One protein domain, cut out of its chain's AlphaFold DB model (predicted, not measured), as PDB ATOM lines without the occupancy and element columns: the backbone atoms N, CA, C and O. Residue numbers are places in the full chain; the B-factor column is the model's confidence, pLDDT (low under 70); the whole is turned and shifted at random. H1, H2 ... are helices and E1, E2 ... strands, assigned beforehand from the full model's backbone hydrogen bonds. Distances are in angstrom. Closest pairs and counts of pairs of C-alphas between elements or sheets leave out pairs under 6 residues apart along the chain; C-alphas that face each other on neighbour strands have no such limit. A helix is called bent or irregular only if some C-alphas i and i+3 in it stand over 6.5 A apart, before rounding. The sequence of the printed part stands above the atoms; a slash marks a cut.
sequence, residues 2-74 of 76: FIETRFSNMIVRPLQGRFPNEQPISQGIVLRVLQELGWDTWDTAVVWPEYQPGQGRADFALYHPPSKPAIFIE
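AT A GLANCE: This is residues 2 to 74 of the 76 residues of an uncharacterized protein of Verrucomicrobia bacterium (UniProt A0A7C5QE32). A three-stranded antiparallel sheet, E1 to E3, has one helix, H2, over one of its faces and the other face bare, and a second helix, H1, lies beyond H2 on the side away from the sheet. H1 and H2 form a helical hairpin side by side, with H2 in the middle between H1 and the sheet. The printed part has 73 residues, with two named helices and three named strands in the order H1, H2, E1, E2, E3; the class is mixed, helices and strands. The sheet runs E1, E2, E3. The whole is only just compact, close to loose, with a radius of gyration of the C-alphas of 13.2 A, and the C-alphas span 36 by 28 by 16 A.

HOW THE PARTS SIT: H1, residues 2 to 12, touches H2, residues 22 to 36; their closest C-alphas are those of Met 10 and Ile 29, 6.0 A apart. H2 touches H1 with residues 28 to 33 alone. The two run opposite ways at a shallow tilt of 10 degrees. Every O i to N i+4 pair of H1 is within hydrogen-bond range, and 9 of 11 in H2. H2 is on the sheet of E1, residues 47 to 51, E2, residues 58 to 63, and E3, residues 69 to 73, at a height over the sheet of 10.2 A. This gives two layers, a helix on one face of a sheet. H2 lies over E2 and runs along the strands, at 9 degrees to E2 on the local plane. H1 is not on the sheet and is apart from E1, E2 and E3. The strands form a meander, each strand the antiparallel neighbour of the one before. In the hairpin of E1 and E2, N 48 and O 61 are 2.8 A apart, as are N 61 and O 48. In the hairpin of E2 and E3, N 62 and O 71 are 2.8 A apart, and N 73 and O 60 are 2.9 A apart. E1 and E3 are the edge strands.

IN THESE COORDINATES: H1 begins at C-alpha 2, at (215.679, 197.907, 168.050), and is 15.9 A long from first to last C-alpha. H2 is 19.8 A long and only just irregular: C-alphas 28 and 31 are 6.8 A apart, and its line is a rough one. It ends at C-alpha 36, at (206.278, 193.529, 164.099). E1 measures 9.4 A, E2 13.1 A and E3 11.0 A; E3 ends at C-alpha 73, at (190.873, 194.874, 168.672).

THE WHOLE: The two C-alphas farthest apart are those of Phe 2 and Gly 54, at 40.1 A. The printed part has no cut. The link from E2 to E3 is tight; those from H1 to H2, H2 to E1 and E1 to E2 are short. The mean pLDDT of the printed part is 84.1, with residues 2 to 6 and 8 to 17 under 70.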
ATOM      1  N   PHE A   2     216.305 197.387 169.285       63.44
ATOM      2  CA  PHE A   2     215.679 197.907 168.050       63.44
ATOM      3  C   PHE A   2     214.135 197.980 168.074       63.44
ATOM      4  O   PHE A   2     213.562 198.942 167.570       63.44
ATOM      5  N   ILE A   3     213.460 196.987 168.672       63.41
ATOM      6  CA  ILE A   3     211.985 196.926 168.695       63.41
ATOM      7  C   ILE A   3     211.378 198.052 169.538       63.41
ATOM      8  O   ILE A   3     210.490 198.754 169.070       63.41
ATOM      9  N   GLU A   4     211.933 198.293 170.728       64.44
ATOM     10  CA  GLU A   4     211.510 199.341 171.666       64.44
ATOM     11  C   GLU A   4     211.468 200.706 170.973       64.44
ATOM     12  O   GLU A   4     210.441 201.374 170.965       64.44
ATOM     13  N   THR A   5     212.543 201.076 170.271       64.50
ATOM     14  CA  THR A   5     212.623 202.350 169.546       64.50
ATOM     15  C   THR A   5     211.618 202.439 168.389       64.50
ATOM     16  O   THR A   5     211.111 203.526 168.095       64.50
ATOM     17  N   ARG A   6     211.298 201.320 167.719       68.06
ATOM     18  CA  ARG A   6     210.265 201.291 166.670       68.06
ATOM     19  C   ARG A   6     208.868 201.475 167.259       68.06
ATOM     20  O   ARG A   6     208.123 202.304 166.738       68.06
ATOM     21  N   PHE A   7     208.556 200.802 168.365       70.44
ATOM     22  CA  PHE A   7     207.281 200.951 169.071       70.44
ATOM     23  C   PHE A   7     207.111 202.350 169.674       70.44
ATOM     24  O   PHE A   7     206.068 202.971 169.468       70.44
ATOM     25  N   SER A   8     208.142 202.914 170.316       68.44
ATOM     26  CA  SER A   8     208.077 204.280 170.855       68.44
ATOM     27  C   SER A   8     207.743 205.299 169.761       68.44
ATOM     28  O   SER A   8     206.870 206.141 169.947       68.44
ATOM     29  N   ASN A   9     208.345 205.188 168.574       66.31
ATOM     30  CA  ASN A   9     208.029 206.082 167.453       66.31
ATOM     31  C   ASN A   9     206.599 205.924 166.908       66.31
ATOM     32  O   ASN A   9     206.070 206.881 166.337       66.31
ATOM     33  N   MET A  10     205.974 204.752 167.055       69.62
ATOM     34  CA  MET A  10     204.572 204.535 166.671       69.62
ATOM     35  C   MET A  10     203.605 205.161 167.678       69.62
ATOM     36  O   MET A  10     202.598 205.720 167.262       69.62
ATOM     37  N   ILE A  11     203.936 205.125 168.973       65.94
ATOM     38  CA  ILE A  11     203.085 205.621 170.071       65.94
ATOM     39  C   ILE A  11     203.254 207.134 170.306       65.94
ATOM     40  O   ILE A  11     202.312 207.810 170.708       65.94
ATOM     41  N   VAL A  12     204.417 207.717 170.009       62.44
ATOM     42  CA  VAL A  12     204.656 209.160 170.228       62.44
ATOM     43  C   VAL A  12     203.976 210.038 169.163       62.44
ATOM     44  O   VAL A  12     203.578 211.166 169.444       62.44
ATOM     45  N   ARG A  13     203.786 209.525 167.940       62.69
ATOM     46  CA  ARG A  13     203.083 210.228 166.847       62.69
ATOM     47  C   ARG A  13     201.596 210.534 167.122       62.69
ATOM     48  O   ARG A  13     201.202 211.665 166.831       62.69
ATOM     49  N   PRO A  14     200.768 209.609 167.654       58.75
ATOM     50  CA  PRO A  14     199.354 209.882 167.939       58.75
ATOM     51  C   PRO A  14     199.139 210.965 169.004       58.75
ATOM     52  O   PRO A  14     198.181 211.725 168.893       58.75
ATOM     53  N   LEU A  15     200.070 211.144 169.952       59.19
ATOM     54  CA  LEU A  15     199.993 212.205 170.971       59.19
ATOM     55  C   LEU A  15     200.073 213.634 170.396       59.19
ATOM     56  O   LEU A  15     199.817 214.598 171.112       59.19
ATOM     57  N   GLN A  16     200.408 213.795 169.110       66.88
ATOM     58  CA  GLN A  16     200.505 215.097 168.439       66.88
ATOM     59  C   GLN A  16     199.247 215.484 167.638       66.88
ATOM     60  O   GLN A  16     199.324 216.372 166.790       66.88
ATOM     61  N   GLY A  17     198.103 214.816 167.848       65.44
ATOM     62  CA  GLY A  17     196.837 215.165 167.181       65.44
ATOM     63  C   GLY A  17     196.843 214.936 165.664       65.44
ATOM     64  O   GLY A  17     196.109 215.586 164.926       65.44
ATOM     65  N   ARG A  18     197.712 214.042 165.178       70.94
ATOM     66  CA  ARG A  18     197.950 213.818 163.741       70.94
ATOM     67  C   ARG A  18     197.033 212.794 163.081       70.94
ATOM     68  O   ARG A  18     197.093 212.658 161.860       70.94
ATOM     69  N   PHE A  19     196.213 212.079 163.844       79.31
ATOM     70  CA  PHE A  19     195.266 211.125 163.284       79.31
ATOM     71  C   PHE A  19     193.852 211.698 163.374       79.31
ATOM     72  O   PHE A  19     193.339 211.855 164.477       79.31
ATOM     73  N   PRO A  20     193.241 212.065 162.235       82.69
ATOM     74  CA  PRO A  20     191.927 212.704 162.219       82.69
ATOM     75  C   PRO A  20     190.780 211.765 162.618       82.69
ATOM     76  O   PRO A  20     189.682 212.247 162.874       82.69
ATOM     77  N   ASN A  21     191.012 210.449 162.611       88.88
ATOM     78  CA  ASN A  21     190.075 209.401 163.011       88.88
ATOM     79  C   ASN A  21     190.827 208.064 163.187       88.88
ATOM     80  O   ASN A  21     192.059 208.008 163.075       88.88
ATOM     81  N   GLU A  22     190.079 206.992 163.429       90.81
ATOM     82  CA  GLU A  22     190.565 205.644 163.716       90.81
ATOM     83  C   GLU A  22     191.267 204.995 162.516       90.81
ATOM     84  O   GLU A  22     192.167 204.178 162.688       90.81
ATOM     85  N   GLN A  23     190.936 205.370 161.280       91.75
ATOM     86  CA  GLN A  23     191.427 204.649 160.106       91.75
ATOM     87  C   GLN A  23     192.941 204.818 159.862       91.75
ATOM     88  O   GLN A  23     193.634 203.818 159.647       91.75
ATOM     89  N   PRO A  24     193.519 206.029 159.963       89.19
ATOM     90  CA  PRO A  24     194.963 206.215 160.017       89.19
ATOM     91  C   PRO A  24     195.652 205.524 161.202       89.19
ATOM     92  O   PRO A  24     196.809 205.128 161.062       89.19
ATOM     93  N   ILE A  25     194.971 205.350 162.343       90.12
ATOM     94  CA  ILE A  25     195.505 204.622 163.510       90.12
ATOM     95  C   ILE A  25     195.573 203.124 163.190       90.12
ATOM     96  O   ILE A  25     196.631 202.507 163.346       90.12
ATOM     97  N   SER A  26     194.491 202.562 162.652       92.94
ATOM     98  CA  SER A  26     194.413 201.178 162.180       92.94
ATOM     99  C   SER A  26     195.538 200.854 161.193       92.94
ATOM    100  O   SER A  26     196.285 199.895 161.377       92.94
ATOM    101  N   GLN A  27     195.713 201.703 160.179       90.50
ATOM    102  CA  GLN A  27     196.700 201.507 159.114       90.50
ATOM    103  C   GLN A  27     198.143 201.774 159.577       90.50
ATOM    104  O   GLN A  27     199.053 200.993 159.305       90.50
ATOM    105  N   GLY A  28     198.375 202.897 160.260       86.62
ATOM    106  CA  GLY A  28     199.719 203.396 160.560       86.62
ATOM    107  C   GLY A  28     200.334 202.853 161.849       86.62
ATOM    108  O   GLY A  28     201.560 202.898 161.996       86.62
ATOM    109  N   ILE A  29     199.501 202.363 162.770       88.69
ATOM    110  CA  ILE A  29     199.922 201.869 164.084       88.69
ATOM    111  C   ILE A  29     199.524 200.410 164.244       88.69
ATOM    112  O   ILE A  29     200.413 199.576 164.365       88.69
ATOM    113  N   VAL A  30     198.227 200.087 164.226       92.44
ATOM    114  CA  VAL A  30     197.748 198.747 164.616       92.44
ATOM    115  C   VAL A  30     198.316 197.667 163.705       92.44
ATOM    116  O   VAL A  30     199.020 196.784 164.191       92.44
ATOM    117  N   LEU A  31     198.106 197.763 162.389       93.31
ATOM    118  CA  LEU A  31     198.644 196.783 161.438       93.31
ATOM    119  C   LEU A  31     200.168 196.673 161.534       93.31
ATOM    120  O   LEU A  31     200.730 195.583 161.482       93.31
ATOM    121  N   ARG A  32     200.852 197.794 161.755       90.69
ATOM    122  CA  ARG A  32     202.308 197.799 161.869       90.69
ATOM    123  C   ARG A  32     202.800 197.118 163.148       90.69
ATOM    124  O   ARG A  32     203.782 196.385 163.102       90.69
ATOM    125  N   VAL A  33     202.116 197.332 164.270       91.38
ATOM    126  CA  VAL A  33     202.368 196.635 165.538       91.38
ATOM    127  C   VAL A  33     202.148 195.135 165.360       91.38
ATOM    128  O   VAL A  33     203.013 194.354 165.743       91.38
ATOM    129  N   LEU A  34     201.034 194.734 164.742       93.19
ATOM    130  CA  LEU A  34     200.724 193.328 164.479       93.19
ATOM    131  C   LEU A  34     201.806 192.663 163.621       93.19
ATOM    132  O   LEU A  34     202.295 191.594 163.986       93.19
ATOM    133  N   GLN A  35     202.245 193.333 162.556       93.12
ATOM    134  CA  GLN A  35     203.318 192.850 161.694       93.12
ATOM    135  C   GLN A  35     204.646 192.676 162.453       93.12
ATOM    136  O   GLN A  35     205.305 191.649 162.310       93.12
ATOM    137  N   GLU A  36     205.047 193.642 163.290       90.25
ATOM    138  CA  GLU A  36     206.278 193.529 164.099       90.25
ATOM    139  C   GLU A  36     206.168 192.443 165.188       90.25
ATOM    140  O   GLU A  36     207.183 191.878 165.591       90.25
ATOM    141  N   LEU A  37     204.953 192.123 165.646       90.38
ATOM    142  CA  LEU A  37     204.674 190.998 166.548       90.38
ATOM    143  C   LEU A  37     204.603 189.640 165.823       90.38
ATOM    144  O   LEU A  37     204.438 188.614 166.482       90.38
ATOM    145  N   GLY A  38     204.745 189.617 164.496       91.94
ATOM    146  CA  GLY A  38     204.772 188.396 163.688       91.94
ATOM    147  C   GLY A  38     203.405 187.907 163.206       91.94
ATOM    148  O   GLY A  38     203.320 186.799 162.681       91.94
ATOM    149  N   TRP A  39     202.345 188.704 163.355       94.06
ATOM    150  CA  TRP A  39     201.063 188.410 162.716       94.06
ATOM    151  C   TRP A  39     201.145 188.698 161.218       94.06
ATOM    152  O   TRP A  39     201.641 189.751 160.810       94.06
ATOM    153  N   ASP A  40     200.618 187.790 160.397       93.44
ATOM    154  CA  ASP A  40     200.517 188.022 158.960       93.44
ATOM    155  C   ASP A  40     199.319 188.926 158.652       93.44
ATOM    156  O   ASP A  40     198.181 188.479 158.542       93.44
ATOM    157  N   THR A  41     199.579 190.224 158.524       94.38
ATOM    158  CA  THR A  41     198.555 191.223 158.197       94.38
ATOM    159  C   THR A  41     198.066 191.160 156.749       94.38
ATOM    160  O   THR A  41     197.155 191.907 156.395       94.38
ATOM    161  N   TRP A  42     198.684 190.334 155.900       93.38
ATOM    162  CA  TRP A  42     198.266 190.125 154.511       93.38
ATOM    163  C   TRP A  42     197.343 188.916 154.359       93.38
ATOM    164  O   TRP A  42     196.628 188.827 153.359       93.38
ATOM    165  N   ASP A  43     197.319 188.024 155.349       93.00
ATOM    166  CA  ASP A  43     196.402 186.893 155.408       93.00
ATOM    167  C   ASP A  43     195.162 187.241 156.245       93.00
ATOM    168  O   ASP A  43     195.192 187.295 157.479       93.00
ATOM    169  N   THR A  44     194.030 187.435 155.571       91.38
ATOM    170  CA  THR A  44     192.751 187.749 156.223       91.38
ATOM    171  C   THR A  44     192.163 186.581 157.015       91.38
ATOM    172  O   THR A  44     191.262 186.794 157.829       91.38
ATOM    173  N   ALA A  45     192.679 185.360 156.843       90.75
ATOM    174  CA  ALA A  45     192.350 184.225 157.701       90.75
ATOM    175  C   ALA A  45     193.090 184.265 159.052       90.75
ATOM    176  O   ALA A  45     192.725 183.515 159.962       90.75
ATOM    177  N   VAL A  46     194.105 185.130 159.184       93.19
ATOM    178  CA  VAL A  46     194.912 185.337 160.395       93.19
ATOM    179  C   VAL A  46     194.595 186.686 161.043       93.19
ATOM    180  O   VAL A  46     194.363 186.741 162.252       93.19
ATOM    181  N   VAL A  47     194.534 187.763 160.256       95.06
ATOM    182  CA  VAL A  47     194.169 189.118 160.699       95.06
ATOM    183  C   VAL A  47     192.946 189.586 159.915       95.06
ATOM    184  O   VAL A  47     193.051 190.015 158.770       95.06
ATOM    185  N   TRP A  48     191.773 189.530 160.538       94.56
ATOM    186  CA  TRP A  48     190.501 189.858 159.899       94.56
ATOM    187  C   TRP A  48     190.059 191.292 160.239       94.56
ATOM    188  O   TRP A  48     189.638 191.530 161.372       94.56
ATOM    189  N   PRO A  49     190.101 192.252 159.300       94.44
ATOM    190  CA  PRO A  49     189.607 193.611 159.524       94.44
ATOM    191  C   PRO A  49     188.075 193.696 159.474       94.44
ATOM    192  O   PRO A  49     187.428 192.965 158.728       94.44
ATOM    193  N   GLU A  50     187.495 194.622 160.238       93.50
ATOM    194  CA  GLU A  50     186.049 194.897 160.285       93.50
ATOM    195  C   GLU A  50     185.198 193.641 160.566       93.50
ATOM    196  O   GLU A  50     184.127 193.426 159.989       93.50
ATOM    197  N   TYR A  51     185.689 192.781 161.459       92.50
ATOM    198  CA  TYR A  51     185.092 191.486 161.759       92.50
ATOM    199  C   TYR A  51     183.716 191.608 162.433       92.50
ATOM    200  O   TYR A  51     183.541 192.347 163.402       92.50
ATOM    201  N   GLN A  52     182.746 190.820 161.959       90.81
ATOM    202  CA  GLN A  52     181.373 190.794 162.476       90.81
ATOM    203  C   GLN A  52     181.004 189.387 162.986       90.81
ATOM    204  O   GLN A  52     180.607 188.537 162.188       90.81
ATOM    205  N   PRO A  53     181.061 189.121 164.308       78.62
ATOM    206  CA  PRO A  53     180.641 187.843 164.900       78.62
ATOM    207  C   PRO A  53     179.111 187.654 164.988       78.62
ATOM    208  O   PRO A  53     178.632 186.767 165.688       78.62
ATOM    209  N   GLY A  54     178.324 188.490 164.303       80.94
ATOM    210  CA  GLY A  54     176.856 188.457 164.298       80.94
ATOM    211  C   GLY A  54     176.187 189.416 165.290       80.94
ATOM    212  O   GLY A  54     175.047 189.817 165.061       80.94
ATOM    213  N   GLN A  55     176.880 189.843 166.351       81.94
ATOM    214  CA  GLN A  55     176.478 190.969 167.202       81.94
ATOM    215  C   GLN A  55     177.659 191.930 167.348       81.94
ATOM    216  O   GLN A  55     178.696 191.568 167.900       81.94
ATOM    217  N   GLY A  56     177.493 193.149 166.841       86.06
ATOM    218  CA  GLY A  56     178.551 194.156 166.816       86.06
ATOM    219  C   GLY A  56     179.596 193.931 165.720       86.06
ATOM    220  O   GLY A  56     179.483 193.035 164.880       86.06
ATOM    221  N   ARG A  57     180.607 194.799 165.730       90.81
ATOM    222  CA  ARG A  57     181.750 194.785 164.818       90.81
ATOM    223  C   ARG A  57     182.997 195.105 165.632       90.81
ATOM    224  O   ARG A  57     182.953 196.043 166.417       90.81
ATOM    225  N   ALA A  58     184.055 194.326 165.448       93.00
ATOM    226  CA  ALA A  58     185.392 194.661 165.927       93.00
ATOM    227  C   ALA A  58     186.205 195.215 164.754       93.00
ATOM    228  O   ALA A  58     186.047 194.750 163.621       93.00
ATOM    229  N   ASP A  59     187.095 196.169 165.006       95.25
ATOM    230  CA  ASP A  59     187.955 196.710 163.948       95.25
ATOM    231  C   ASP A  59     188.940 195.664 163.423       95.25
ATOM    232  O   ASP A  59     189.191 195.614 162.221       95.25
ATOM    233  N   PHE A  60     189.439 194.781 164.295       95.56
ATOM    234  CA  PHE A  60     190.176 193.586 163.885       95.56
ATOM    235  C   PHE A  60     189.837 192.373 164.754       95.56
ATOM    236  O   PHE A  60     189.623 192.491 165.961       95.56
ATOM    237  N   ALA A  61     189.877 191.188 164.153       95.19
ATOM    238  CA  ALA A  61     189.923 189.911 164.849       95.19
ATOM    239  C   ALA A  61     191.189 189.145 164.453       95.19
ATOM    240  O   ALA A  61     191.483 188.993 163.268       95.19
ATOM    241  N   LEU A  62     191.933 188.650 165.439       95.00
ATOM    242  CA  LEU A  62     193.119 187.826 165.217       95.00
ATOM    243  C   LEU A  62     192.796 186.360 165.480       95.00
ATOM    244  O   LEU A  62     192.228 186.008 166.521       95.00
ATOM    245  N   TYR A  63     193.188 185.507 164.545       92.31
ATOM    246  CA  TYR A  63     192.911 184.080 164.551       92.31
ATOM    247  C   TYR A  63     194.152 183.294 164.957       92.31
ATOM    248  O   TYR A  63     195.164 183.291 164.259       92.31
ATOM    249  N   HIS A  64     194.069 182.593 166.085       84.19
ATOM    250  CA  HIS A  64     195.101 181.649 166.493       84.19
ATOM    251  C   HIS A  64     194.512 180.590 167.438       84.19
ATOM    252  O   HIS A  64     194.143 180.930 168.568       84.19
ATOM    253  N   PRO A  65     194.414 179.308 167.029       80.94
ATOM    254  CA  PRO A  65     194.763 178.728 165.720       80.94
ATOM    255  C   PRO A  65     193.857 179.225 164.568       80.94
ATOM    256  O   PRO A  65     192.857 179.899 164.834       80.94
ATOM    257  N   PRO A  66     194.172 178.896 163.295       73.19
ATOM    258  CA  PRO A  66     193.319 179.235 162.155       73.19
ATOM    259  C   PRO A  66     191.853 178.851 162.401       73.19
ATOM    260  O   PRO A  66     191.565 177.837 163.038       73.19
ATOM    261  N   SER A  67     190.925 179.679 161.918       74.38
ATOM    262  CA  SER A  67     189.465 179.509 162.064       74.38
ATOM    263  C   SER A  67     188.859 179.752 163.458       74.38
ATOM    264  O   SER A  67     187.633 179.747 163.572       74.38
ATOM    265  N   LYS A  68     189.654 180.041 164.499       82.69
ATOM    266  CA  LYS A  68     189.143 180.480 165.808       82.69
ATOM    267  C   LYS A  68     189.640 181.893 166.166       82.69
ATOM    268  O   LYS A  68     190.822 182.037 166.486       82.69
ATOM    269  N   PRO A  69     188.771 182.925 166.159       82.31
ATOM    270  CA  PRO A  69     189.173 184.256 166.597       82.31
ATOM    271  C   PRO A  69     189.472 184.216 168.101       82.31
ATOM    272  O   PRO A  69     188.664 183.725 168.894       82.31
ATOM    273  N   ALA A  70     190.657 184.686 168.481       86.88
ATOM    274  CA  ALA A  70     191.158 184.654 169.853       86.88
ATOM    275  C   ALA A  70     191.259 186.054 170.471       86.88
ATOM    276  O   ALA A  70     191.119 186.203 171.682       86.88
ATOM    277  N   ILE A  71     191.507 187.073 169.644       93.44
ATOM    278  CA  ILE A  71     191.738 188.452 170.080       93.44
ATOM    279  C   ILE A  71     190.878 189.375 169.222       93.44
ATOM    280  O   ILE A  71     190.900 189.269 167.998       93.44
ATOM    281  N   PHE A  72     190.158 190.293 169.862       94.12
ATOM    282  CA  PHE A  72     189.427 191.370 169.200       94.12
ATOM    283  C   PHE A  72     190.088 192.701 169.539       94.12
ATOM    284  O   PHE A  72     190.432 192.942 170.698       94.12
ATOM    285  N   ILE A  73     190.281 193.545 168.532       94.62
ATOM    286  CA  ILE A  73     190.873 194.874 168.672       94.62
ATOM    287  C   ILE A  73     189.826 195.899 168.264       94.62
ATOM    288  O   ILE A  73     189.222 195.782 167.199       94.62
ATOM    289  N   GLU A  74     189.669 196.906 169.113       95.00
ATOM    290  CA  GLU A  74     188.858 198.092 168.870       95.00
ATOM    291  C   GLU A  74     189.786 199.310 168.881       95.00
ATOM    292  O   GLU A  74     190.563 199.500 169.822       95.00
TER     293      GLU A  74